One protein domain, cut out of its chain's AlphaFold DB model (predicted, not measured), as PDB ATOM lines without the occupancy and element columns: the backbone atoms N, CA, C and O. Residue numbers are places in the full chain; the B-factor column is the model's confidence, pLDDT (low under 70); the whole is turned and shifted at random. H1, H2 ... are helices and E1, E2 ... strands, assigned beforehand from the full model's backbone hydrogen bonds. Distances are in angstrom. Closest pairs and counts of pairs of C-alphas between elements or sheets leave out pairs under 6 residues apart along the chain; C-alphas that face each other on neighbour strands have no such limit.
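This is residues 568 to 771 of the 771 residues of an uncharacterized protein of Clostridiaceae bacterium (UniProt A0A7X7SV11). Two parallel sheets stand face to face as a sandwich, the larger E1 E2 E4 E6 E12 and the smaller E3 E5 E11, and the chain passes from one to the other and back in stacked turns. H1 and H4 cover the face of the larger sheet turned away from the smaller, H5 packs on both helices, and H2 caps the end beside E1 and E3. Beyond one end of the sandwich, between E6 and E11, lie the hairpins E7 E8 and E9 E10 and H3; residues 702 to 707 stick out. The 204 printed residues hold the order H1 E1 H2 E2 E3 E4 E5 E6 E7 E8 E9 E10 H3 E11 E12 H4 H5, mixed in class, with under half of the residues in named elements. The whole is compact, with a radius of gyration of the C-alphas of 18.6 A and spans of 57 by 43 by 28 A.

The larger sheet holds E1, residues 598 to 601 from C-alpha (133.171, 94.323, 83.635), E2, 629 to 634, 16.0 A, E4, 653 to 660, 18.0 A, E6, 671 to 678, 16.4 A, and E12, 741 to 743. The smaller holds E3, 640 to 643, E5, 663 to 667, 13.1 A, and E11, 733 to 738, 12.9 A. The hairpin strands are E7, 681 to 684, E8, 688 to 692, E9, 696 to 699, and E10, 710 to 713. The helices are H1, 579 to 588, 14.3 A, H2, 615 to 622, H3, 724 to 728, H4, 747 to 751, and H5, 764 to 770, ending at C-alpha (132.910, 86.742, 71.291).

The larger sheet is twisted; E4 bends by 80 degrees at residue 656 and E6 by 92 degrees at 674. N 658 and O 675 of parallel E4 and E6 are 2.9 A apart, within hydrogen-bond range. The sheets' facing parts are 9.9 A centre to centre. N 666 and O 736 of parallel E5 and E11 are 2.8 A apart. E1, H2 and E2 form a strand-helix-strand unit, two parallel neighbour strands with a helix between, its crossover right-handed; H2 only grazes both sheets. H1 and H4 are on the same face of the larger sheet, at heights of 10.3 A and 9.5 A. H5 touches H4, closest C-alphas Phe 751 and Gly 764, 4.7 A. H5 only just touches H1, with 3 pairs of C-alphas within 8 A, the closest being Ile 583 and Ile 770, 6.4 A. In the hairpins, N 690 and O 682, and N 697 and O 712, are each 2.9 A apart. Every O i to N i+4 pair is within hydrogen-bond range in H1, H2, H3 and H4, and 2 of 3 in H5.

The C-alphas farthest apart are Thr 649 and Gly 706, 61.0 A. The printed part has no cut; the long links are E1 to H2 and H4 to H5. Mean pLDDT of the printed part is 91.4; residues 573, 607 and 700 to 708 are under 70.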
ATOM      1  N   GLY A 568     126.511  75.602  69.253       91.88
ATOM      2  CA  GLY A 568     127.622  76.543  69.385       91.88
ATOM      3  C   GLY A 568     128.975  75.842  69.274       91.88
ATOM      4  O   GLY A 568     129.121  74.674  69.642       91.88
ATOM      5  N   MET A 569     129.979  76.553  68.761       90.44
ATOM      6  CA  MET A 569     131.336  76.029  68.580       90.44
ATOM      7  C   MET A 569     132.179  76.156  69.853       90.44
ATOM      8  O   MET A 569     132.316  77.240  70.417       90.44
ATOM      9  N   ILE A 570     132.827  75.060  70.254       83.62
ATOM     10  CA  ILE A 570     133.860  75.063  71.296       83.62
ATOM     11  C   ILE A 570     135.206  75.393  70.638       83.62
ATOM     12  O   ILE A 570     135.610  74.721  69.692       83.62
ATOM     13  N   GLN A 571     135.929  76.405  71.133       70.25
ATOM     14  CA  GLN A 571     137.180  76.854  70.494       70.25
ATOM     15  C   GLN A 571     138.290  75.788  70.476       70.25
ATOM     16  O   GLN A 571     139.129  75.778  69.573       70.25
ATOM     17  N   THR A 572     138.310  74.876  71.453       71.25
ATOM     18  CA  THR A 572     139.300  73.794  71.527       71.25
ATOM     19  C   THR A 572     138.656  72.465  71.906       71.25
ATOM     20  O   THR A 572     138.124  72.327  73.005       71.25
ATOM     21  N   GLY A 573     138.792  71.458  71.043       67.12
ATOM     22  CA  GLY A 573     138.357  70.085  71.318       67.12
ATOM     23  C   GLY A 573     137.265  69.594  70.373       67.12
ATOM     24  O   GLY A 573     136.965  70.234  69.373       67.12
ATOM     25  N   PHE A 574     136.725  68.417  70.686       73.56
ATOM     26  CA  PHE A 574     135.578  67.816  70.007       73.56
ATOM     27  C   PHE A 574     134.427  67.732  71.011       73.56
ATOM     28  O   PHE A 574     134.617  67.181  72.100       73.56
ATOM     29  N   GLY A 575     133.260  68.262  70.660       71.81
ATOM     30  CA  GLY A 575     132.071  68.259  71.506       71.81
ATOM     31  C   GLY A 575     131.140  69.426  71.197       71.81
ATOM     32  O   GLY A 575     131.547  70.396  70.561       71.81
ATOM     33  N   SER A 576     129.915  69.330  71.710       73.38
ATOM     34  CA  SER A 576     128.853  70.294  71.461       73.38
ATOM     35  C   SER A 576     128.572  71.172  72.682       73.38
ATOM     36  O   SER A 576     128.561  70.716  73.828       73.38
ATOM     37  N   THR A 577     128.323  72.452  72.422       89.56
ATOM     38  CA  THR A 577     127.672  73.387  73.347       89.56
ATOM     39  C   THR A 577     126.506  74.051  72.614       89.56
ATOM     40  O   THR A 577     126.283  73.787  71.430       89.56
ATOM     41  N   THR A 578     125.734  74.891  73.294       93.88
ATOM     42  CA  THR A 578     124.737  75.745  72.636       93.88
ATOM     43  C   THR A 578     125.338  77.118  72.380       93.88
ATOM     44  O   THR A 578     126.247  77.539  73.093       93.88
ATOM     45  N   GLU A 579     124.835  77.846  71.388       95.19
ATOM     46  CA  GLU A 579     125.396  79.161  71.048       95.19
ATOM     47  C   GLU A 579     125.275  80.172  72.206       95.19
ATOM     48  O   GLU A 579     126.207  80.926  72.477       95.19
ATOM     49  N   PHE A 580     124.179  80.125  72.972       96.81
ATOM     50  CA  PHE A 580     124.014  80.970  74.161       96.81
ATOM     51  C   PHE A 580     125.039  80.627  75.255       96.81
ATOM     52  O   PHE A 580     125.612  81.519  75.881       96.81
ATOM     53  N   LEU A 581     125.292  79.332  75.487       95.44
ATOM     54  CA  LEU A 581     126.252  78.888  76.500       95.44
ATOM     55  C   LEU A 581     127.705  79.076  76.048       95.44
ATOM     56  O   LEU A 581     128.542  79.366  76.891       95.44
ATOM     57  N   ARG A 582     128.003  79.009  74.741       95.06
ATOM     58  CA  ARG A 582     129.310  79.407  74.185       95.06
ATOM     59  C   ARG A 582     129.652  80.837  74.593       95.06
ATOM     60  O   ARG A 582     130.738  81.078  75.110       95.06
ATOM     61  N   ILE A 583     128.721  81.765  74.362       96.56
ATOM     62  CA  ILE A 583     128.891  83.176  74.721       96.56
ATOM     63  C   ILE A 583     129.049  83.308  76.235       96.56
ATOM     64  O   ILE A 583     130.011  83.921  76.683       96.56
ATOM     65  N   ARG A 584     128.154  82.690  77.022       96.25
ATOM     66  CA  ARG A 584     128.248  82.686  78.491       96.25
ATOM     67  C   ARG A 584     129.645  82.282  78.963       96.25
ATOM     68  O   ARG A 584     130.219  82.994  79.774       96.25
ATOM     69  N   ASP A 585     130.168  81.165  78.462       94.50
ATOM     70  CA  ASP A 585     131.453  80.607  78.899       94.50
ATOM     71  C   ASP A 585     132.610  81.554  78.560       94.50
ATOM     72  O   ASP A 585     133.459  81.822  79.404       94.50
ATOM     73  N   GLN A 586     132.606  82.148  77.363       94.69
ATOM     74  CA  GLN A 586     133.626  83.131  76.984       94.69
ATOM     75  C   GLN A 586     133.537  84.437  77.779       94.69
ATOM     76  O   GLN A 586     134.566  85.057  78.037       94.69
ATOM     77  N   LEU A 587     132.328  84.870  78.148       96.31
ATOM     78  CA  LEU A 587     132.131  86.039  79.006       96.31
ATOM     79  C   LEU A 587     132.559  85.747  80.450       96.31
ATOM     80  O   LEU A 587     133.124  86.620  81.108       96.31
ATOM     81  N   ASP A 588     132.326  84.531  80.943       94.69
ATOM     82  CA  ASP A 588     132.761  84.119  82.277       94.69
ATOM     83  C   ASP A 588     134.294  84.004  82.378       94.69
ATOM     84  O   ASP A 588     134.886  84.398  83.380       94.69
ATOM     85  N   ASP A 589     134.972  83.602  81.304       93.81
ATOM     86  CA  ASP A 589     136.440  83.565  81.256       93.81
ATOM     87  C   ASP A 589     137.107  84.962  81.327       93.81
ATOM     88  O   ASP A 589     138.333  85.061  81.465       93.81
ATOM     89  N   ILE A 590     136.340  86.060  81.251       94.38
ATOM     90  CA  ILE A 590     136.870  87.423  81.389       94.38
ATOM     91  C   ILE A 590     137.214  87.721  82.856       94.38
ATOM     92  O   ILE A 590     136.366  87.665  83.749       94.38
ATOM     93  N   ASP A 591     138.470  88.110  83.085       91.25
ATOM     94  CA  ASP A 591     138.994  88.510  84.393       91.25
ATOM     95  C   ASP A 591     138.604  89.960  84.743       91.25
ATOM     96  O   ASP A 591     139.190  90.928  84.248       91.25
ATOM     97  N   GLU A 592     137.626  90.107  85.636       89.62
ATOM     98  CA  GLU A 592     137.142  91.392  86.165       89.62
ATOM     99  C   GLU A 592     138.187  92.162  86.991       89.62
ATOM    100  O   GLU A 592     138.061  93.367  87.190       89.62
ATOM    101  N   THR A 593     139.265  91.508  87.445       88.38
ATOM    102  CA  THR A 593     140.363  92.202  88.141       88.38
ATOM    103  C   THR A 593     141.281  92.954  87.178       88.38
ATOM    104  O   THR A 593     142.051  93.824  87.596       88.38
ATOM    105  N   VAL A 594     141.201  92.621  85.886       91.56
ATOM    106  CA  VAL A 594     141.954  93.258  84.802       91.56
ATOM    107  C   VAL A 594     141.133  94.360  84.133       91.56
ATOM    108  O   VAL A 594     141.692  95.405  83.797       91.56
ATOM    109  N   TRP A 595     139.830  94.138  83.956       93.06
ATOM    110  CA  TRP A 595     138.930  95.016  83.206       93.06
ATOM    111  C   TRP A 595     137.890  95.652  84.128       93.06
ATOM    112  O   TRP A 595     136.954  94.987  84.566       93.06
ATOM    113  N   ASN A 596     138.016  96.956  84.393       91.19
ATOM    114  CA  ASN A 596     137.112  97.646  85.328       91.19
ATOM    115  C   ASN A 596     135.733  97.919  84.714       91.19
ATOM    116  O   ASN A 596     134.795  98.267  85.431       91.19
ATOM    117  N   CYS A 597     135.608  97.791  83.392       94.06
ATOM    118  CA  CYS A 597     134.347  97.892  82.672       94.06
ATOM    119  C   CYS A 597     133.487  96.619  82.765       94.06
ATOM    120  O   CYS A 597     132.408  96.586  82.180       94.06
ATOM    121  N   VAL A 598     133.921  95.576  83.479       96.81
ATOM    122  CA  VAL A 598     133.171  94.323  83.635       96.81
ATOM    123  C   VAL A 598     132.487  94.285  84.996       96.81
ATOM    124  O   VAL A 598     133.125  94.475  86.026       96.81
ATOM    125  N   VAL A 599     131.182  94.011  84.995       96.38
ATOM    126  CA  VAL A 599     130.375  93.803  86.201       96.38
ATOM    127  C   VAL A 599     129.820  92.389  86.157       96.38
ATOM    128  O   VAL A 599     128.955  92.112  85.328       96.38
ATOM    129  N   LYS A 600     130.288  91.501  87.035       95.69
ATOM    130  CA  LYS A 600     129.834  90.109  87.071       95.69
ATOM    131  C   LYS A 600     129.016  89.804  88.325       95.69
ATOM    132  O   LYS A 600     129.350  90.215  89.435       95.69
ATOM    133  N   PHE A 601     127.929  89.065  88.134       94.94
ATOM    134  CA  PHE A 601     127.158  88.420  89.187       94.94
ATOM    135  C   PHE A 601     127.236  86.909  88.975       94.94
ATOM    136  O   PHE A 601     126.623  86.382  88.043       94.94
ATOM    137  N   ASP A 602     128.012  86.241  89.826       91.38
ATOM    138  CA  ASP A 602     128.182  84.789  89.790       91.38
ATOM    139  C   ASP A 602     126.894  84.054  90.178       91.38
ATOM    140  O   ASP A 602     126.070  84.572  90.938       91.38
ATOM    141  N   ASP A 603     126.763  82.825  89.678       84.50
ATOM    142  CA  ASP A 603     125.767  81.858  90.138       84.50
ATOM    143  C   ASP A 603     126.083  81.469  91.591       84.50
ATOM    144  O   ASP A 603     127.189  81.005  91.897       84.50
ATOM    145  N   ASP A 604     125.128  81.664  92.504       77.56
ATOM    146  CA  ASP A 604     125.321  81.313  93.912       77.56
ATOM    147  C   ASP A 604     125.306  79.789  94.168       77.56
ATOM    148  O   ASP A 604     125.583  79.328  95.284       77.56
ATOM    149  N   GLY A 605     125.051  78.998  93.118       75.38
ATOM    150  CA  GLY A 605     125.017  77.542  93.125       75.38
ATOM    151  C   GLY A 605     123.798  76.982  93.852       75.38
ATOM    152  O   GLY A 605     123.759  75.783  94.159       75.38
ATOM    153  N   THR A 606     122.824  77.832  94.178       71.94
ATOM    154  CA  THR A 606     121.593  77.464  94.860       71.94
ATOM    155  C   THR A 606     120.386  77.699  93.965       71.94
ATOM    156  O   THR A 606     120.337  78.590  93.136       71.94
ATOM    157  N   ASP A 607     119.351  76.889  94.169       66.31
ATOM    158  CA  ASP A 607     118.066  77.054  93.485       66.31
ATOM    159  C   ASP A 607     117.138  78.054  94.218       66.31
ATOM    160  O   ASP A 607     115.906  77.934  94.161       66.31
ATOM    161  N   ALA A 608     117.700  78.943  95.043       74.56
ATOM    162  CA  ALA A 608     116.924  79.842  95.885       74.56
ATOM    163  C   ALA A 608     116.670  81.174  95.162       74.56
ATOM    164  O   ALA A 608     117.596  81.745  94.599       74.56
ATOM    165  N   PRO A 609     115.446  81.736  95.229       78.50
ATOM    166  CA  PRO A 609     115.180  83.051  94.662       78.50
ATOM    167  C   PRO A 609     116.139  84.107  95.218       78.50
ATOM    168  O   PRO A 609     116.178  84.340  96.432       78.50
ATOM    169  N   MET A 610     116.869  84.777  94.329       84.56
ATOM    170  CA  MET A 610     117.751  85.874  94.700       84.56
ATOM    171  C   MET A 610     116.988  87.205  94.749       84.56
ATOM    172  O   MET A 610     116.067  87.439  93.960       84.56
ATOM    173  N   PRO A 611     117.353  88.123  95.661       89.25
ATOM    174  CA  PRO A 611     116.799  89.467  95.634       89.25
ATOM    175  C   PRO A 611     117.206  90.184  94.330       89.25
ATOM    176  O   PRO A 611     118.371  90.096  93.930       89.25
ATOM    177  N   PRO A 612     116.288  90.935  93.690       94.19
ATOM    178  CA  PRO A 612     116.624  91.742  92.524       94.19
ATOM    179  C   PRO A 612     117.732  92.757  92.823       94.19
ATOM    180  O   PRO A 612     117.756  93.362  93.900       94.19
ATOM    181  N   VAL A 613     118.612  92.985  91.850       96.31
ATOM    182  CA  VAL A 613     119.664  94.004  91.918       96.31
ATOM    183  C   VAL A 613     119.185  95.265  91.220       96.31
ATOM    184  O   VAL A 613     118.807  95.231  90.055       96.31
ATOM    185  N   ASP A 614     119.234  96.391  91.925       96.94
ATOM    186  CA  ASP A 614     119.109  97.708  91.310       96.94
ATOM    187  C   ASP A 614     120.444  98.074  90.654       96.94
ATOM    188  O   ASP A 614     121.410  98.404  91.343       96.94
ATOM    189  N   LEU A 615     120.514  97.946  89.330       97.00
ATOM    190  CA  LEU A 615     121.766  98.059  88.593       97.00
ATOM    191  C   LEU A 615     122.305  99.492  88.586       97.00
ATOM    192  O   LEU A 615     123.510  99.682  88.709       97.00
ATOM    193  N   VAL A 616     121.430 100.498  88.508       96.69
ATOM    194  CA  VAL A 616     121.841 101.912  88.544       96.69
ATOM    195  C   VAL A 616     122.505 102.225  89.883       96.69
ATOM    196  O   VAL A 616     123.622 102.738  89.915       96.69
ATOM    197  N   ASN A 617     121.861 101.841  90.988       95.88
ATOM    198  CA  ASN A 617     122.423 102.041  92.323       95.88
ATOM    199  C   ASN A 617     123.689 101.220  92.557       95.88
ATOM    200  O   ASN A 617     124.658 101.731  93.112       95.88
ATOM    201  N   HIS A 618     123.723  99.978  92.072       96.00
ATOM    202  CA  HIS A 618     124.923  99.156  92.146       96.00
ATOM    203  C   HIS A 618     126.120  99.831  91.462       96.00
ATOM    204  O   HIS A 618     127.209  99.856  92.038       96.00
ATOM    205  N   LEU A 619     125.928 100.412  90.273       96.06
ATOM    206  CA  LEU A 619     126.993 101.120  89.562       96.06
ATOM    207  C   LEU A 619     127.451 102.375  90.320       96.06
ATOM    208  O   LEU A 619     128.652 102.588  90.461       96.06
ATOM    209  N   ILE A 620     126.517 103.168  90.855       94.88
ATOM    210  CA  ILE A 620     126.826 104.373  91.647       94.88
ATOM    211  C   ILE A 620     127.639 104.030  92.902       94.88
ATOM    212  O   ILE A 620     128.595 104.735  93.230       94.88
ATOM    213  N   ASP A 621     127.268 102.957  93.600       94.62
ATOM    214  CA  ASP A 621     127.873 102.595  94.882       94.62
ATOM    215  C   ASP A 621     129.259 101.944  94.730       94.62
ATOM    216  O   ASP A 621     130.092 102.063  95.632       94.62
ATOM    217  N   ASN A 622     129.514 101.253  93.611       94.38
ATOM    218  CA  ASN A 622     130.713 100.420  93.440       94.38
ATOM    219  C   ASN A 622     131.724 100.969  92.423       94.38
ATOM    220  O   ASN A 622     132.889 100.572  92.474       94.38
ATOM    221  N   TYR A 623     131.331 101.895  91.541       91.69
ATOM    222  CA  TYR A 623     132.191 102.383  90.459       91.69
ATOM    223  C   TYR A 623     132.363 103.900  90.506       91.69
ATOM    224  O   TYR A 623     131.434 104.666  90.740       91.69
ATOM    225  N   THR A 624     133.592 104.359  90.250       87.81
ATOM    226  CA  THR A 624     133.945 105.788  90.334       87.81
ATOM    227  C   THR A 624     133.271 106.650  89.271       87.81
ATOM    228  O   THR A 624     133.125 107.853  89.468       87.81
ATOM    229  N   ASP A 625     132.918 106.048  88.136       89.94
ATOM    230  CA  ASP A 625     132.222 106.704  87.033       89.94
ATOM    231  C   ASP A 625     131.116 105.775  86.503       89.94
ATOM    232  O   ASP A 625     131.374 104.955  85.619       89.94
ATOM    233  N   PRO A 626     129.885 105.878  87.041       88.81
ATOM    234  CA  PRO A 626     128.759 105.046  86.622       88.81
ATOM    235  C   PRO A 626     128.238 105.402  85.219       88.81
ATOM    236  O   PRO A 626     127.325 104.746  84.731       88.81
ATOM    237  N   THR A 627     128.790 106.435  84.567       90.38
ATOM    238  CA  THR A 627     128.387 106.848  83.212       90.38
ATOM    239  C   THR A 627     129.188 106.167  82.104       90.38
ATOM    240  O   THR A 627     128.851 106.318  80.929       90.38
ATOM    241  N   LYS A 628     130.220 105.391  82.450       94.06
ATOM    242  CA  LYS A 628     130.979 104.586  81.487       94.06
ATOM    243  C   LYS A 628     130.153 103.447  80.896       94.06
ATOM    244  O   LYS A 628     129.096 103.098  81.413       94.06
ATOM    245  N   TYR A 629     130.665 102.872  79.809       97.12
ATOM    246  CA  TYR A 629     130.121 101.652  79.225       97.12
ATOM    247  C   TYR A 629     130.617 100.423  79.985       97.12
ATOM    248  O   TYR A 629     131.821 100.264  80.193       97.12
ATOM    249  N   PHE A 630     129.680  99.560  80.374       97.75
ATOM    250  CA  PHE A 630     129.949  98.334  81.119       97.75
ATOM    251  C   PHE A 630     129.504  97.084  80.356       97.75
ATOM    252  O   PHE A 630     128.494  97.080  79.653       97.75
ATOM    253  N   LEU A 631     130.246  95.996  80.516       98.31
ATOM    254  CA  LEU A 631     129.784  94.655  80.203       98.31
ATOM    255  C   LEU A 631     129.214  94.074  81.496       98.31
ATOM    256  O   LEU A 631     129.960  93.759  82.421       98.31
ATOM    257  N   ILE A 632     127.891  93.974  81.570       98.50
ATOM    258  CA  ILE A 632     127.177  93.466  82.740       98.50
ATOM    259  C   ILE A 632     126.806  92.010  82.482       98.50
ATOM    260  O   ILE A 632     126.028  91.718  81.576       98.50
ATOM    261  N   ILE A 633     127.348  91.105  83.288       98.38
ATOM    262  CA  ILE A 633     127.184  89.658  83.168       98.38
ATOM    263  C   ILE A 633     126.457  89.165  84.415       98.38
ATOM    264  O   ILE A 633     126.972  89.273  85.522       98.38
ATOM    265  N   ASN A 634     125.268  88.596  84.251       97.44
ATOM    266  CA  ASN A 634     124.576  87.896  85.330       97.44
ATOM    267  C   ASN A 634     124.435  86.412  84.991       97.44
ATOM    268  O   ASN A 634     123.602  86.042  84.159       97.44
ATOM    269  N   LEU A 635     125.252  85.582  85.638       95.69
ATOM    270  CA  LEU A 635     125.267  84.132  85.465       95.69
ATOM    271  C   LEU A 635     124.182  83.435  86.292       95.69
ATOM    272  O   LEU A 635     123.818  82.304  85.977       95.69
ATOM    273  N   ASP A 636     123.620  84.128  87.284       92.81
ATOM    274  CA  ASP A 636     122.562  83.601  88.136       92.81
ATOM    275  C   ASP A 636     121.175  83.728  87.466       92.81
ATOM    276  O   ASP A 636     120.711  84.843  87.179       92.81
ATOM    277  N   PRO A 637     120.478  82.607  87.202       92.12
ATOM    278  CA  PRO A 637     119.175  82.622  86.543       92.12
ATOM    279  C   PRO A 637     118.015  83.106  87.423       92.12
ATOM    280  O   PRO A 637     116.973  83.493  86.886       92.12
ATOM    281  N   ASP A 638     118.155  83.063  88.747       89.94
ATOM    282  CA  ASP A 638     117.122  83.472  89.698       89.94
ATOM    283  C   ASP A 638     117.305  84.932  90.160       89.94
ATOM    284  O   ASP A 638     116.419  85.496  90.811       89.94
ATOM    285  N   ARG A 639     118.406  85.585  89.765       92.25
ATOM    286  CA  ARG A 639     118.633  87.024  89.952       92.25
ATOM    287  C   ARG A 639     118.013  87.861  88.830       92.25
ATOM    288  O   ARG A 639     118.300  87.689  87.647       92.25
ATOM    289  N   GLU A 640     117.203  88.843  89.219       96.12
ATOM    290  CA  GLU A 640     116.686  89.880  88.320       96.12
ATOM    291  C   GLU A 640     117.571  91.133  88.361       96.12
ATOM    292  O   GLU A 640     117.891  91.636  89.441       96.12
ATOM    293  N   LEU A 641     117.904  91.679  87.191       98.25
ATOM    294  CA  LEU A 641     118.538  92.989  87.051       98.25
ATOM    295  C   LEU A 641     117.468  94.054  86.795       98.25
ATOM    296  O   LEU A 641     116.770  94.022  85.785       98.25
ATOM    297  N   VAL A 642     117.331  95.011  87.709       98.31
ATOM    298  CA  VAL A 642     116.345  96.093  87.636       98.31
ATOM    299  C   VAL A 642     117.050  97.408  87.340       98.31
ATOM    300  O   VAL A 642     117.935  97.833  88.077       98.31
ATOM    301  N   ILE A 643     116.611  98.080  86.284       98.38
ATOM    302  CA  ILE A 643     117.127  99.362  85.815       98.38
ATOM    303  C   ILE A 643     116.014 100.383  86.017       98.38
ATOM    304  O   ILE A 643     114.954 100.302  85.393       98.38
ATOM    305  N   LYS A 644     116.222 101.309  86.948       96.56
ATOM    306  CA  LYS A 644     115.259 102.354  87.311       96.56
ATOM    307  C   LYS A 644     116.011 103.609  87.764       96.56
ATOM    308  O   LYS A 644     117.148 103.477  88.210       96.56
ATOM    309  N   PRO A 645     115.395 104.800  87.699       95.62
ATOM    310  CA  PRO A 645     116.048 106.022  88.146       95.62
ATOM    311  C   PRO A 645     116.402 105.971  89.632       95.62
ATOM    312  O   PRO A 645     115.558 105.607  90.460       95.62
ATOM    313  N   ASP A 646     117.620 106.386  89.969       93.56
ATOM    314  CA  ASP A 646     118.010 106.616  91.353       93.56
ATOM    315  C   ASP A 646     117.357 107.912  91.874       93.56
ATOM    316  O   ASP A 646     117.520 108.982  91.274       93.56
ATOM    317  N   PRO A 647     116.615 107.868  92.996       89.94
ATOM    318  CA  PRO A 647     115.953 109.047  93.547       89.94
ATOM    319  C   PRO A 647     116.899 110.125  94.098       89.94
ATOM    320  O   PRO A 647     116.421 111.223  94.394       89.94
ATOM    321  N   VAL A 648     118.192 109.842  94.299       89.62
ATOM    322  CA  VAL A 648     119.140 110.772  94.936       89.62
ATOM    323  C   VAL A 648     119.972 111.526  93.901       89.62
ATOM    324  O   VAL A 648     120.031 112.755  93.941       89.62
ATOM    325  N   THR A 649     120.617 110.812  92.982       87.44
ATOM    326  CA  THR A 649     121.473 111.358  91.925       87.44
ATOM    327  C   THR A 649     120.671 111.777  90.697       87.44
ATOM    328  O   THR A 649     121.127 112.633  89.939       87.44
ATOM    329  N   GLY A 650     119.480 111.198  90.502       88.62
ATOM    330  CA  GLY A 650     118.684 111.360  89.287       88.62
ATOM    331  C   GLY A 650     119.242 110.594  88.085       88.62
ATOM    332  O   GLY A 650     118.742 110.782  86.981       88.62
ATOM    333  N   THR A 651     120.269 109.759  88.272       90.44
ATOM    334  CA  THR A 651     120.780 108.871  87.222       90.44
ATOM    335  C   THR A 651     119.704 107.854  86.863       90.44
ATOM    336  O   THR A 651     119.158 107.189  87.736       90.44
ATOM    337  N   ASP A 652     119.408 107.715  85.580       93.94
ATOM    338  CA  ASP A 652     118.367 106.833  85.044       93.94
ATOM    339  C   ASP A 652     118.879 105.931  83.918       93.94
ATOM    340  O   ASP A 652     118.102 105.215  83.291       93.94
ATOM    341  N   THR A 653     120.181 105.978  83.653       96.62
ATOM    342  CA  THR A 653     120.783 105.407  82.457       96.62
ATOM    343  C   THR A 653     121.847 104.379  82.819       96.62
ATOM    344  O   THR A 653     122.681 104.627  83.688       96.62
ATOM    345  N   VAL A 654     121.840 103.250  82.111       97.75
ATOM    346  CA  VAL A 654     122.921 102.256  82.088       97.75
ATOM    347  C   VAL A 654     123.495 102.210  80.674       97.75
ATOM    348  O   VAL A 654     122.752 102.045  79.710       97.75
ATOM    349  N   ASN A 655     124.811 102.352  80.532       98.12
ATOM    350  CA  ASN A 655     125.489 102.279  79.237       98.12
ATOM    351  C   ASN A 655     126.235 100.947  79.153       98.12
ATOM    352  O   ASN A 655     127.015 100.642  80.057       98.12
ATOM    353  N   GLY A 656     126.015 100.143  78.110       97.75
ATOM    354  CA  GLY A 656     126.686  98.847  78.039       97.75
ATOM    355  C   GLY A 656     125.953  97.704  77.354       97.75
ATOM    356  O   GLY A 656     124.892  97.866  76.759       97.75
ATOM    357  N   ILE A 657     126.548  96.522  77.476       98.75
ATOM    358  CA  ILE A 657     125.959  95.248  77.056       98.75
ATOM    359  C   ILE A 657     125.533  94.506  78.316       98.75
ATOM    360  O   ILE A 657     126.344  94.314  79.221       98.75
ATOM    361  N   ILE A 658     124.274  94.080  78.372       98.81
ATOM    362  CA  ILE A 658     123.740  93.275  79.471       98.81
ATOM    363  C   ILE A 658     123.552  91.852  78.966       98.81
ATOM    364  O   ILE A 658     122.659  91.603  78.164       98.81
ATOM    365  N   PHE A 659     124.362  90.920  79.453       98.75
ATOM    366  CA  PHE A 659     124.185  89.491  79.236       98.75
ATOM    367  C   PHE A 659     123.667  88.844  80.521       98.75
ATOM    368  O   PHE A 659     124.289  88.961  81.577       98.75
ATOM    369  N   THR A 660     122.535  88.145  80.462       98.38
ATOM    370  CA  THR A 660     121.994  87.476  81.646       98.38
ATOM    371  C   THR A 660     121.374  86.110  81.375       98.38
ATOM    372  O   THR A 660     120.610  85.914  80.430       98.38
ATOM    373  N   MET A 661     121.654  85.170  82.279       97.31
ATOM    374  CA  MET A 661     120.975  83.878  82.397       97.31
ATOM    375  C   MET A 661     119.569  83.998  83.010       97.31
ATOM    376  O   MET A 661     118.794  83.044  82.924       97.31
ATOM    377  N   GLY A 662     119.259  85.145  83.626       95.06
ATOM    378  CA  GLY A 662     118.006  85.474  84.302       95.06
ATOM    379  C   GLY A 662     117.220  86.570  83.576       95.06
ATOM    380  O   GLY A 662     117.185  86.611  82.345       95.06
ATOM    381  N   ARG A 663     116.549  87.444  84.336       96.50
ATOM    382  CA  ARG A 663     115.605  88.458  83.822       96.50
ATOM    383  C   ARG A 663     116.136  89.884  83.967       96.50
ATOM    384  O   ARG A 663     116.760  90.212  84.975       96.50
ATOM    385  N   VAL A 664     115.791  90.754  83.017       98.62
ATOM    386  CA  VAL A 664     116.008  92.207  83.091       98.62
ATOM    387  C   VAL A 664     114.673  92.955  83.154       98.62
ATOM    388  O   VAL A 664     113.719  92.605  82.462       98.62
ATOM    389  N   SER A 665     114.606  94.011  83.964       98.44
ATOM    390  CA  SER A 665     113.474  94.939  84.032       98.44
ATOM    391  C   SER A 665     113.936  96.382  83.833       98.44
ATOM    392  O   SER A 665     114.691  96.886  84.660       98.44
ATOM    393  N   VAL A 666     113.428  97.083  82.818       98.50
ATOM    394  CA  VAL A 666     113.676  98.519  82.587       98.50
ATOM    395  C   VAL A 666     112.423  99.304  82.959       98.50
ATOM    396  O   VAL A 666     111.374  99.129  82.344       98.50
ATOM    397  N   ARG A 667     112.493 100.146  83.993       96.88
ATOM    398  CA  ARG A 667     111.304 100.756  84.609       96.88
ATOM    399  C   ARG A 667     111.418 102.266  84.753       96.88
ATOM    400  O   ARG A 667     112.505 102.816  84.896       96.88
ATOM    401  N   ASN A 668     110.262 102.920  84.846       93.88
ATOM    402  CA  ASN A 668     110.109 104.312  85.279       93.88
ATOM    403  C   ASN A 668     110.883 105.338  84.430       93.88
ATOM    404  O   ASN A 668     111.418 106.299  84.978       93.88
ATOM    405  N   GLY A 669     110.940 105.174  83.109       92.00
ATOM    406  CA  GLY A 669     111.661 106.106  82.232       92.00
ATOM    407  C   GLY A 669     113.139 105.788  82.043       92.00
ATOM    408  O   GLY A 669     113.795 106.498  81.287       92.00
ATOM    409  N   ALA A 670     113.670 104.761  82.715       97.38
ATOM    410  CA  ALA A 670     115.087 104.444  82.638       97.38
ATOM    411  C   ALA A 670     115.526 104.028  81.230       97.38
ATOM    412  O   ALA A 670     114.730 103.519  80.436       97.38
ATOM    413  N   THR A 671     116.807 104.242  80.943       98.12
ATOM    414  CA  THR A 671     117.390 104.053  79.616       98.12
ATOM    415  C   THR A 671     118.568 103.086  79.653       98.12
ATOM    416  O   THR A 671     119.426 103.162  80.530       98.12
ATOM    417  N   VAL A 672     118.639 102.195  78.667       98.62
ATOM    418  CA  VAL A 672     119.832 101.402  78.363       98.62
ATOM    419  C   VAL A 672     120.425 101.906  77.054       98.62
ATOM    420  O   VAL A 672     119.774 101.811  76.018       98.62
ATOM    421  N   ASN A 673     121.646 102.436  77.072       98.38
ATOM    422  CA  ASN A 673     122.369 102.762  75.840       98.38
ATOM    423  C   ASN A 673     123.309 101.604  75.499       98.38
ATOM    424  O   ASN A 673     124.430 101.527  76.006       98.38
ATOM    425  N   GLY A 674     122.838 100.693  74.656       98.25
ATOM    426  CA  GLY A 674     123.553  99.492  74.250       98.25
ATOM    427  C   GLY A 674     122.593  98.350  73.943       98.25
ATOM    428  O   GLY A 674     121.607  98.573  73.250       98.25
ATOM    429  N   SER A 675     122.899  97.136  74.408       98.69
ATOM    430  CA  SER A 675     122.158  95.921  74.030       98.69
ATOM    431  C   SER A 675     121.857  95.015  75.228       98.69
ATOM    432  O   SER A 675     122.603  95.006  76.212       98.69
ATOM    433  N   ILE A 676     120.763  94.252  75.145       98.88
ATOM    434  CA  ILE A 676     120.331  93.279  76.157       98.88
ATOM    435  C   ILE A 676     120.221  91.886  75.529       98.88
ATOM    436  O   ILE A 676     119.439  91.669  74.608       98.88
ATOM    437  N   ILE A 677     120.943  90.921  76.094       98.81
ATOM    438  CA  ILE A 677     120.883  89.494  75.771       98.81
ATOM    439  C   ILE A 677     120.421  88.760  77.034       98.81
ATOM    440  O   ILE A 677     121.178  88.633  77.996       98.81
ATOM    441  N   ALA A 678     119.171  88.299  77.064       98.62
ATOM    442  CA  ALA A 678     118.559  87.747  78.273       98.62
ATOM    443  C   ALA A 678     117.903  86.383  78.037       98.62
ATOM    444  O   ALA A 678     117.022  86.224  77.191       98.62
ATOM    445  N   ALA A 679     118.279  85.382  78.829       98.00
ATOM    446  CA  ALA A 679     117.638  84.077  78.750       98.00
ATOM    447  C   ALA A 679     116.246  84.083  79.403       98.00
ATOM    448  O   ALA A 679     115.293  83.563  78.829       98.00
ATOM    449  N   GLY A 680     116.098  84.690  80.581       95.69
ATOM    450  CA  GLY A 680     114.909  84.517  81.412       95.69
ATOM    451  C   GLY A 680     114.816  83.110  82.002       95.69
ATOM    452  O   GLY A 680     115.768  82.322  81.960       95.69
ATOM    453  N   ARG A 681     113.651  82.786  82.567       93.81
ATOM    454  CA  ARG A 681     113.410  81.482  83.194       93.81
ATOM    455  C   ARG A 681     112.786  80.493  82.224       93.81
ATOM    456  O   ARG A 681     112.119  80.876  81.267       93.81
ATOM    457  N   GLY A 682     113.002  79.213  82.495       94.44
ATOM    458  CA  GLY A 682     112.581  78.126  81.628       94.44
ATOM    459  C   GLY A 682     111.531  77.182  82.214       94.44
ATOM    460  O   GLY A 682     111.271  77.198  83.418       94.44
ATOM    461  N   TYR A 683     110.922  76.347  81.368       95.12
ATOM    462  CA  TYR A 683     109.989  75.307  81.807       95.12
ATOM    463  C   TYR A 683     110.718  74.215  82.599       95.12
ATOM    464  O   TYR A 683     111.771  73.721  82.190       95.12
ATOM    465  N   ASP A 684     110.112  73.800  83.711       91.31
ATOM    466  CA  ASP A 684     110.567  72.688  84.542       91.31
ATOM    467  C   ASP A 684     109.367  71.804  84.907       91.31
ATOM    468  O   ASP A 684     108.372  72.321  85.412       91.31
ATOM    469  N   PRO A 685     109.414  70.479  84.706       89.88
ATOM    470  CA  PRO A 685     108.253  69.627  84.966       89.88
ATOM    471  C   PRO A 685     107.857  69.556  86.451       89.88
ATOM    472  O   PRO A 685     106.695  69.293  86.760       89.88
ATOM    473  N   VAL A 686     108.787  69.806  87.381       88.50
ATOM    474  CA  VAL A 686     108.540  69.737  88.831       88.50
ATOM    475  C   VAL A 686     108.094  71.093  89.365       88.50
ATOM    476  O   VAL A 686     107.085  71.201  90.063       88.50
ATOM    477  N   SER A 687     108.853  72.135  89.035       87.75
ATOM    478  CA  SER A 687     108.668  73.490  89.570       87.75
ATOM    479  C   SER A 687     107.816  74.380  88.667       87.75
ATOM    480  O   SER A 687     107.525  75.516  89.037       87.75
ATOM    481  N   LYS A 688     107.397  73.869  87.502       92.88
ATOM    482  CA  LYS A 688     106.679  74.554  86.413       92.88
ATOM    483  C   LYS A 688     107.531  75.579  85.675       92.88
ATOM    484  O   LYS A 688     107.623  75.506  84.454       92.88
ATOM    485  N   VAL A 689     108.176  76.484  86.410       91.06
ATOM    486  CA  VAL A 689     109.133  77.470  85.892       91.06
ATOM    487  C   VAL A 689     110.340  77.532  86.818       91.06
ATOM    488  O   VAL A 689     110.193  77.838  88.005       91.06
ATOM    489  N   LYS A 690     111.532  77.226  86.299       90.81
ATOM    490  CA  LYS A 690     112.776  77.220  87.080       90.81
ATOM    491  C   LYS A 690     114.019  77.273  86.197       90.81
ATOM    492  O   LYS A 690     114.035  76.685  85.114       90.81
ATOM    493  N   GLY A 691     115.081  77.880  86.731       91.06
ATOM    494  CA  GLY A 691     116.399  77.935  86.107       91.06
ATOM    495  C   GLY A 691     116.388  78.725  84.803       91.06
ATOM    496  O   GLY A 691     115.343  79.205  84.363       91.06
ATOM    497  N   SER A 692     117.553  78.846  84.174       95.12
ATOM    498  CA  SER A 692     117.675  79.589  82.921       95.12
ATOM    499  C   SER A 692     116.942  78.894  81.775       95.12
ATOM    500  O   SER A 692     117.049  77.674  81.614       95.12
ATOM    501  N   ALA A 693     116.288  79.674  80.915       96.62
ATOM    502  CA  ALA A 693     115.762  79.199  79.636       96.62
ATOM    503  C   ALA A 693     116.860  78.661  78.700       96.62
ATOM    504  O   ALA A 693     116.567  77.837  77.838       96.62
ATOM    505  N   ALA A 694     118.119  79.079  78.891       96.19
ATOM    506  CA  ALA A 694     119.290  78.561  78.175       96.19
ATOM    507  C   ALA A 694     119.795  77.208  78.722       96.19
ATOM    508  O   ALA A 694     120.751  76.638  78.197       96.19
ATOM    509  N   GLY A 695     119.195  76.710  79.809       93.81
ATOM    510  CA  GLY A 695     119.599  75.481  80.482       93.81
ATOM    511  C   GLY A 695     118.835  74.235  80.033       93.81
ATOM    512  O   GLY A 695     117.917  74.267  79.213       93.81
ATOM    513  N   SER A 696     119.183  73.105  80.645       91.69
ATOM    514  CA  SER A 696     118.493  71.826  80.464       91.69
ATOM    515  C   SER A 696     118.048  71.232  81.802       91.69
ATOM    516  O   SER A 696     118.519  71.639  82.867       91.69
ATOM    517  N   TYR A 697     117.157  70.248  81.760       87.81
ATOM    518  CA  TYR A 697     116.866  69.355  82.882       87.81
ATOM    519  C   TYR A 697     116.998  67.899  82.440       87.81
ATOM    520  O   TYR A 697     116.817  67.586  81.264       87.81
ATOM    521  N   ASP A 698     117.320  67.019  83.383       84.38
ATOM    522  CA  ASP A 698     117.364  65.582  83.136       84.38
ATOM    523  C   ASP A 698     115.947  65.007  83.255       84.38
ATOM    524  O   ASP A 698     115.269  65.187  84.268       84.38
ATOM    525  N   TYR A 699     115.491  64.333  82.203       75.81
ATOM    526  CA  TYR A 699     114.221  63.622  82.169       75.81
ATOM    527  C   TYR A 699     114.473  62.116  82.258       75.81
ATOM    528  O   TYR A 699     115.121  61.530  81.385       75.81
ATOM    529  N   ASP A 700     113.963  61.497  83.321       69.12
ATOM    530  CA  ASP A 700     114.090  60.063  83.572       69.12
ATOM    531  C   ASP A 700     112.878  59.319  82.985       69.12
ATOM    532  O   ASP A 700     111.729  59.706  83.215       69.12
ATOM    533  N   HIS A 701     113.114  58.273  82.192       59.22
ATOM    534  CA  HIS A 701     112.039  57.478  81.590       59.22
ATOM    535  C   HIS A 701     111.432  56.542  82.643       59.22
ATOM    536  O   HIS A 701     112.067  55.558  83.005       59.22
ATOM    537  N   ASP A 702     110.210  56.831  83.110       58.94
ATOM    538  CA  ASP A 702     109.271  55.913  83.792       58.94
ATOM    539  C   ASP A 702     109.902  54.735  84.584       58.94
ATOM    540  O   ASP A 702     109.514  53.572  84.460       58.94
ATOM    541  N   GLY A 703     110.871  55.033  85.457       53.25
ATOM    542  CA  GLY A 703     111.383  54.109  86.473       53.25
ATOM    543  C   GLY A 703     112.287  52.960  86.002       53.25
ATOM    544  O   GLY A 703     112.572  52.079  86.821       53.25
ATOM    545  N   ASP A 704     112.765  52.937  84.751       58.59
ATOM    546  CA  ASP A 704     113.807  51.985  84.333       58.59
ATOM    547  C   ASP A 704     115.209  52.550  84.598       58.59
ATOM    548  O   ASP A 704     115.802  53.233  83.765       58.59
ATOM    549  N   ALA A 705     115.776  52.192  85.753       59.84
ATOM    550  CA  ALA A 705     117.116  52.599  86.187       59.84
ATOM    551  C   ALA A 705     118.266  52.175  85.237       59.84
ATOM    552  O   ALA A 705     119.423  52.511  85.499       59.84
ATOM    553  N   GLY A 706     117.988  51.402  84.178       64.56
ATOM    554  CA  GLY A 706     118.947  51.030  83.136       64.56
ATOM    555  C   GLY A 706     119.051  52.011  81.959       64.56
ATOM    556  O   GLY A 706     120.008  51.901  81.188       64.56
ATOM    557  N   THR A 707     118.117  52.957  81.809       64.69
ATOM    558  CA  THR A 707     118.117  53.935  80.708       64.69
ATOM    559  C   THR A 707     118.711  55.266  81.188       64.69
ATOM    560  O   THR A 707     118.224  55.818  82.170       64.69
ATOM    561  N   PRO A 708     119.767  55.805  80.545       67.12
ATOM    562  CA  PRO A 708     120.312  57.108  80.918       67.12
ATOM    563  C   PRO A 708     119.254  58.217  80.780       67.12
ATOM    564  O   PRO A 708     118.536  58.220  79.775       67.12
ATOM    565  N   PRO A 709     119.186  59.180  81.719       70.62
ATOM    566  CA  PRO A 709     118.300  60.330  81.594       70.62
ATOM    567  C   PRO A 709     118.569  61.102  80.301       70.62
ATOM    568  O   PRO A 709     119.722  61.268  79.888       70.62
ATOM    569  N   ILE A 710     117.506  61.593  79.669       78.75
ATOM    570  CA  ILE A 710     117.611  62.435  78.476       78.75
ATOM    571  C   ILE A 710     117.623  63.893  78.925       78.75
ATOM    572  O   ILE A 710     116.735  64.327  79.656       78.75
ATOM    573  N   LYS A 711     118.601  64.672  78.457       83.88
ATOM    574  CA  LYS A 711     118.602  66.122  78.668       83.88
ATOM    575  C   LYS A 711     117.547  66.780  77.789       83.88
ATOM    576  O   LYS A 711     117.610  66.685  76.567       83.88
ATOM    577  N   MET A 712     116.611  67.480  78.414       87.81
ATOM    578  CA  MET A 712     115.589  68.274  77.739       87.81
ATOM    579  C   MET A 712     115.858  69.764  77.925       87.81
ATOM    580  O   MET A 712     116.282  70.195  78.998       87.81
ATOM    581  N   ALA A 713     115.589  70.561  76.892       93.19
ATOM    582  CA  ALA A 713     115.711  72.010  76.970       93.19
ATOM    583  C   ALA A 713     114.682  72.605  77.949       93.19
ATOM    584  O   ALA A 713     113.506  72.222  77.953       93.19
ATOM    585  N   ARG A 714     115.123  73.590  78.741       95.06
ATOM    586  CA  ARG A 714     114.259  74.413  79.605       95.06
ATOM    587  C   ARG A 714     113.560  75.537  78.836       95.06
ATOM    588  O   ARG A 714     112.982  76.407  79.464       95.06
ATOM    589  N   LEU A 715     113.587  75.559  77.505       96.81
ATOM    590  CA  LEU A 715     112.986  76.647  76.730       96.81
ATOM    591  C   LEU A 715     111.521  76.934  77.147       96.81
ATOM    592  O   LEU A 715     110.801  75.993  77.510       96.81
ATOM    593  N   PRO A 716     111.080  78.207  77.134       96.06
ATOM    594  CA  PRO A 716     109.778  78.605  77.662       96.06
ATOM    595  C   PRO A 716     108.631  77.999  76.851       96.06
ATOM    596  O   PRO A 716     108.564  78.137  75.628       96.06
ATOM    597  N   ARG A 717     107.716  77.310  77.539       95.19
ATOM    598  CA  ARG A 717     106.547  76.678  76.916       95.19
ATOM    599  C   ARG A 717     105.416  76.423  77.901       95.19
ATOM    600  O   ARG A 717     105.651  76.219  79.097       95.19
ATOM    601  N   ILE A 718     104.196  76.363  77.384       95.06
ATOM    602  CA  ILE A 718     102.990  75.986  78.124       95.06
ATOM    603  C   ILE A 718     102.685  74.512  77.895       95.06
ATOM    604  O   ILE A 718     102.448  74.101  76.764       95.06
ATOM    605  N   VAL A 719     102.645  73.727  78.975       93.12
ATOM    606  CA  VAL A 719     102.392  72.279  78.926       93.12
ATOM    607  C   VAL A 719     101.003  71.978  79.471       93.12
ATOM    608  O   VAL A 719     100.766  72.020  80.686       93.12
ATOM    609  N   GLY A 720     100.058  71.700  78.569       89.06
ATOM    610  CA  GLY A 720      98.629  71.659  78.884       89.06
ATOM    611  C   GLY A 720      98.189  72.872  79.717       89.06
ATOM    612  O   GLY A 720      98.519  74.011  79.397       89.06
ATOM    613  N   ASN A 721      97.502  72.619  80.833       89.50
ATOM    614  CA  ASN A 721      97.073  73.656  81.785       89.50
ATOM    615  C   ASN A 721      98.005  73.778  83.007       89.50
ATOM    616  O   ASN A 721      97.630  74.351  84.028       89.50
ATOM    617  N   THR A 722      99.200  73.184  82.958       91.56
ATOM    618  CA  THR A 722     100.043  72.969  84.149       91.56
ATOM    619  C   THR A 722     100.614  74.269  84.713       91.56
ATOM    620  O   THR A 722     100.707  74.444  85.936       91.56
ATOM    621  N   ASN A 723     101.004  75.167  83.811       94.31
ATOM    622  CA  ASN A 723     101.834  76.341  84.066       94.31
ATOM    623  C   ASN A 723     101.287  77.625  83.413       94.31
ATOM    624  O   ASN A 723     102.018  78.599  83.277       94.31
ATOM    625  N   VAL A 724      99.999  77.645  83.057       93.56
ATOM    626  CA  VAL A 724      99.319  78.828  82.495       93.56
ATOM    627  C   VAL A 724      99.409  80.030  83.444       93.56
ATOM    628  O   VAL A 724      99.801  81.108  83.025       93.56
ATOM    629  N   ILE A 725      99.194  79.823  84.749       93.12
ATOM    630  CA  ILE A 725      99.290  80.891  85.768       93.12
ATOM    631  C   ILE A 725     100.676  81.559  85.777       93.12
ATOM    632  O   ILE A 725     100.792  82.759  86.018       93.12
ATOM    633  N   ASN A 726     101.739  80.789  85.524       93.94
ATOM    634  CA  ASN A 726     103.098  81.326  85.474       93.94
ATOM    635  C   ASN A 726     103.294  82.228  84.250       93.94
ATOM    636  O   ASN A 726     103.944  83.265  84.345       93.94
ATOM    637  N   PHE A 727     102.693  81.861  83.119       92.69
ATOM    638  CA  PHE A 727     102.666  82.706  81.931       92.69
ATOM    639  C   PHE A 727     101.856  83.985  82.148       92.69
ATOM    640  O   PHE A 727     102.375  85.066  81.899       92.69
ATOM    641  N   GLU A 728     100.649  83.885  82.711       90.88
ATOM    642  CA  GLU A 728      99.810  85.046  83.058       90.88
ATOM    643  C   GLU A 728     100.507  86.001  84.046       90.88
ATOM    644  O   GLU A 728     100.271  87.208  84.039       90.88
ATOM    645  N   SER A 729     101.394  85.466  84.890       92.50
ATOM    646  CA  SER A 729     102.214  86.239  85.835       92.50
ATOM    647  C   SER A 729     103.516  86.776  85.224       92.50
ATOM    648  O   SER A 729     104.280  87.455  85.913       92.50
ATOM    649  N   TRP A 730     103.769  86.497  83.941       94.50
ATOM    650  CA  TRP A 730     104.983  86.855  83.205       94.50
ATOM    651  C   TRP A 730     106.275  86.265  83.803       94.50
ATOM    652  O   TRP A 730     107.349  86.863  83.708       94.50
ATOM    653  N   ASP A 731     106.202  85.073  84.405       95.12
ATOM    654  CA  ASP A 731     107.367  84.394  85.001       95.12
ATOM    655  C   ASP A 731     108.403  83.960  83.949       95.12
ATOM    656  O   ASP A 731     109.580  83.797  84.275       95.12
ATOM    657  N   TYR A 732     107.971  83.784  82.697       96.00
ATOM    658  CA  TYR A 732     108.824  83.468  81.547       96.00
ATOM    659  C   TYR A 732     109.439  84.695  80.867       96.00
ATOM    660  O   TYR A 732     110.254  84.541  79.956       96.00
ATOM    661  N   ALA A 733     109.082  85.912  81.286       97.19
ATOM    662  CA  ALA A 733     109.647  87.115  80.695       97.19
ATOM    663  C   ALA A 733     111.156  87.182  80.957       97.19
ATOM    664  O   ALA A 733     111.612  87.115  82.100       97.19
ATOM    665  N   ALA A 734     111.928  87.340  79.887       98.31
ATOM    666  CA  ALA A 734     113.355  87.625  79.965       98.31
ATOM    667  C   ALA A 734     113.610  89.133  80.057       98.31
ATOM    668  O   ALA A 734     114.563  89.555  80.713       98.31
ATOM    669  N   LEU A 735     112.733  89.937  79.449       98.75
ATOM    670  CA  LEU A 735     112.795  91.391  79.481       98.75
ATOM    671  C   LEU A 735     111.409  91.973  79.767       98.75
ATOM    672  O   LEU A 735     110.448  91.696  79.052       98.75
ATOM    673  N   ILE A 736     111.315  92.795  80.811       98.56
ATOM    674  CA  ILE A 736     110.115  93.567  81.145       98.56
ATOM    675  C   ILE A 736     110.424  95.055  80.995       98.56
ATOM    676  O   ILE A 736     111.399  95.543  81.568       98.56
ATOM    677  N   ILE A 737     109.580  95.790  80.276       98.62
ATOM    678  CA  ILE A 737     109.708  97.236  80.106       98.62
ATOM    679  C   ILE A 737     108.452  97.940  80.630       98.62
ATOM    680  O   ILE A 737     107.332  97.672  80.200       98.62
ATOM    681  N   GLU A 738     108.647  98.869  81.562       96.94
ATOM    682  CA  GLU A 738     107.607  99.721  82.142       96.94
ATOM    683  C   GLU A 738     107.991 101.183  81.893       96.94
ATOM    684  O   GLU A 738     108.640 101.824  82.730       96.94
ATOM    685  N   ARG A 739     107.622 101.703  80.712       94.88
ATOM    686  CA  ARG A 739     107.993 103.048  80.233       94.88
ATOM    687  C   ARG A 739     109.515 103.244  80.161       94.88
ATOM    688  O   ARG A 739     110.018 104.264  80.612       94.88
ATOM    689  N   GLY A 740     110.262 102.251  79.690       96.69
ATOM    690  CA  GLY A 740     111.727 102.288  79.581       96.69
ATOM    691  C   GLY A 740     112.202 102.451  78.139       96.69
ATOM    692  O   GLY A 740     111.419 102.263  77.213       96.69
ATOM    693  N   ASN A 741     113.482 102.772  77.948       98.25
ATOM    694  CA  ASN A 741     114.069 102.942  76.617       98.25
ATOM    695  C   ASN A 741     115.345 102.115  76.440       98.25
ATOM    696  O   ASN A 741     116.123 101.961  77.382       98.25
ATOM    697  N   ILE A 742     115.584 101.623  75.227       98.75
ATOM    698  CA  ILE A 742     116.810 100.920  74.842       98.75
ATOM    699  C   ILE A 742     117.304 101.530  73.531       98.75
ATOM    700  O   ILE A 742     116.574 101.540  72.548       98.75
ATOM    701  N   HIS A 743     118.532 102.039  73.508       98.31
ATOM    702  CA  HIS A 743     119.122 102.663  72.325       98.31
ATOM    703  C   HIS A 743     120.387 101.913  71.924       98.31
ATOM    704  O   HIS A 743     121.430 102.053  72.572       98.31
ATOM    705  N   PHE A 744     120.308 101.143  70.842       98.19
ATOM    706  CA  PHE A 744     121.463 100.463  70.275       98.19
ATOM    707  C   PHE A 744     122.110 101.336  69.188       98.19
ATOM    708  O   PHE A 744     121.445 101.721  68.230       98.19
ATOM    709  N   PRO A 745     123.400 101.697  69.311       96.44
ATOM    710  CA  PRO A 745     124.059 102.571  68.339       96.44
ATOM    711  C   PRO A 745     124.604 101.822  67.106       96.44
ATOM    712  O   PRO A 745     125.276 102.435  66.276       96.44
ATOM    713  N   GLY A 746     124.377 100.509  67.007       96.38
ATOM    714  CA  GLY A 746     125.057  99.611  66.075       96.38
ATOM    715  C   GLY A 746     126.317  98.978  66.680       96.38
ATOM    716  O   GLY A 746     127.015  99.594  67.492       96.38
ATOM    717  N   ARG A 747     126.642  97.751  66.251       95.94
ATOM    718  CA  ARG A 747     127.712  96.899  66.812       95.94
ATOM    719  C   ARG A 747     129.060  97.604  66.961       95.94
ATOM    720  O   ARG A 747     129.557  97.781  68.069       95.94
ATOM    721  N   SER A 748     129.629  98.074  65.850       95.94
ATOM    722  CA  SER A 748     130.956  98.703  65.858       95.94
ATOM    723  C   SER A 748     130.982 100.007  66.659       95.94
ATOM    724  O   SER A 748     131.982 100.318  67.300       95.94
ATOM    725  N   ALA A 749     129.883 100.770  66.648       96.94
ATOM    726  CA  ALA A 749     129.775 102.003  67.422       96.94
ATOM    727  C   ALA A 749     129.648 101.726  68.925       96.94
ATOM    728  O   ALA A 749     130.203 102.494  69.710       96.94
ATOM    729  N   LEU A 750     128.961 100.643  69.311       97.69
ATOM    730  CA  LEU A 750     128.852 100.178  70.693       97.69
ATOM    731  C   LEU A 750     130.202  99.681  71.215       97.69
ATOM    732  O   LEU A 750     130.647 100.130  72.265       97.69
ATOM    733  N   PHE A 751     130.883  98.805  70.473       97.75
ATOM    734  CA  PHE A 751     132.180  98.259  70.886       97.75
ATOM    735  C   PHE A 751     133.255  99.342  71.005       97.75
ATOM    736  O   PHE A 751     134.069  99.299  71.923       97.75
ATOM    737  N   ALA A 752     133.203 100.374  70.159       96.06
ATOM    738  CA  ALA A 752     134.092 101.529  70.257       96.06
ATOM    739  C   ALA A 752     133.896 102.376  71.531       96.06
ATOM    740  O   ALA A 752     134.772 103.180  71.847       96.06
ATOM    741  N   GLN A 753     132.782 102.223  72.262       97.00
ATOM    742  CA  GLN A 753     132.585 102.902  73.551       97.00
ATOM    743  C   GLN A 753     133.372 102.250  74.697       97.00
ATOM    744  O   GLN A 753     133.556 102.874  75.740       97.00
ATOM    745  N   PHE A 754     133.843 101.013  74.515       95.88
ATOM    746  CA  PHE A 754     134.685 100.318  75.484       95.88
ATOM    747  C   PHE A 754     136.154 100.703  75.268       95.88
ATOM    748  O   PHE A 754     136.893 100.048  74.533       95.88
ATOM    749  N   ASP A 755     136.570 101.796  75.906       89.69
ATOM    750  CA  ASP A 755     137.866 102.454  75.692       89.69
ATOM    751  C   ASP A 755     139.036 101.870  76.506       89.69
ATOM    752  O   ASP A 755     140.184 102.298  76.346       89.69
ATOM    753  N   GLU A 756     138.776 100.880  77.363       92.62
ATOM    754  CA  GLU A 756     139.814 100.224  78.155       92.62
ATOM    755  C   GLU A 756     140.789  99.435  77.266       92.62
ATOM    756  O   GLU A 756     140.406  98.709  76.345       92.62
ATOM    757  N   VAL A 757     142.086  99.557  77.568       92.75
ATOM    758  CA  VAL A 757     143.172  98.859  76.869       92.75
ATOM    759  C   VAL A 757     144.095  98.215  77.892       92.75
ATOM    760  O   VAL A 757     144.659  98.897  78.750       92.75
ATOM    761  N   TYR A 758     144.328  96.913  77.745       91.38
ATOM    762  CA  TYR A 758     145.244  96.150  78.584       91.38
ATOM    763  C   TYR A 758     146.223  95.358  77.717       91.38
ATOM    764  O   TYR A 758     145.841  94.703  76.750       91.38
ATOM    765  N   ASN A 759     147.521  95.449  78.027       90.19
ATOM    766  CA  ASN A 759     148.605  94.812  77.261       90.19
ATOM    767  C   ASN A 759     148.548  95.047  75.734       90.19
ATOM    768  O   ASN A 759     148.988  94.208  74.951       90.19
ATOM    769  N   GLY A 760     148.046  96.211  75.308       89.94
ATOM    770  CA  GLY A 760     147.964  96.596  73.896       89.94
ATOM    771  C   GLY A 760     146.772  96.018  73.127       89.94
ATOM    772  O   GLY A 760     146.702  96.240  71.923       89.94
ATOM    773  N   ARG A 761     145.848  95.320  73.797       93.06
ATOM    774  CA  ARG A 761     144.565  94.870  73.240       93.06
ATOM    775  C   ARG A 761     143.433  95.723  73.814       93.06
ATOM    776  O   ARG A 761     143.446  95.986  75.018       93.06
ATOM    777  N   SER A 762     142.500  96.180  72.978       94.50
ATOM    778  CA  SER A 762     141.322  96.912  73.460       94.50
ATOM    779  C   SER A 762     140.243  95.944  73.941       94.50
ATOM    780  O   SER A 762     140.179  94.804  73.478       94.50
ATOM    781  N   PHE A 763     139.388  96.388  74.864       96.31
ATOM    782  CA  PHE A 763     138.252  95.571  75.290       96.31
ATOM    783  C   PHE A 763     137.246  95.353  74.149       96.31
ATOM    784  O   PHE A 763     136.701  94.261  74.014       96.31
ATOM    785  N   GLY A 764     137.079  96.340  73.260       95.38
ATOM    786  CA  GLY A 764     136.294  96.184  72.032       95.38
ATOM    787  C   GLY A 764     136.753  95.008  71.156       95.38
ATOM    788  O   GLY A 764     135.913  94.269  70.656       95.38
ATOM    789  N   ASP A 765     138.066  94.752  71.053       94.69
ATOM    790  CA  ASP A 765     138.602  93.590  70.315       94.69
ATOM    791  C   ASP A 765     138.305  92.247  71.007       94.69
ATOM    792  O   ASP A 765     138.452  91.189  70.403       94.69
ATOM    793  N   ILE A 766     138.004  92.245  72.308       95.62
ATOM    794  CA  ILE A 766     137.549  91.036  73.013       95.62
ATOM    795  C   ILE A 766     136.075  90.797  72.691       95.62
ATOM    796  O   ILE A 766     135.688  89.661  72.448       95.62
ATOM    797  N   LEU A 767     135.275  91.864  72.640       96.69
ATOM    798  CA  LEU A 767     133.860  91.776  72.292       96.69
ATOM    799  C   LEU A 767     133.653  91.281  70.851       96.69
ATOM    800  O   LEU A 767     132.847  90.375  70.681       96.69
ATOM    801  N   GLU A 768     134.416  91.776  69.865       95.06
ATOM    802  CA  GLU A 768     134.379  91.284  68.462       95.06
ATOM    803  C   GLU A 768     134.790  89.805  68.312       95.06
ATOM    804  O   GLU A 768     134.419  89.146  67.346       95.06
ATOM    805  N   ASP A 769     135.593  89.263  69.234       92.56
ATOM    806  CA  ASP A 769     135.975  87.844  69.200       92.56
ATOM    807  C   ASP A 769     134.867  86.932  69.767       92.56
ATOM    808  O   ASP A 769     134.837  85.729  69.482       92.56
ATOM    809  N   ILE A 770     133.993  87.478  70.620       94.19
ATOM    810  CA  ILE A 770     132.910  86.742  71.291       94.19
ATOM    811  C   ILE A 770     131.608  86.832  70.482       94.19
ATOM    812  O   ILE A 770     130.923  85.809  70.322       94.19
ATOM    813  N   PHE A 771     131.295  88.036  69.993       94.31
ATOM    814  CA  PHE A 771     130.101  88.437  69.246       94.31
ATOM    815  C   PHE A 771     130.489  88.977  67.867       94.31
ATOM    816  O   PHE A 771     129.724  88.763  66.910       94.31
TER     817      PHE A 771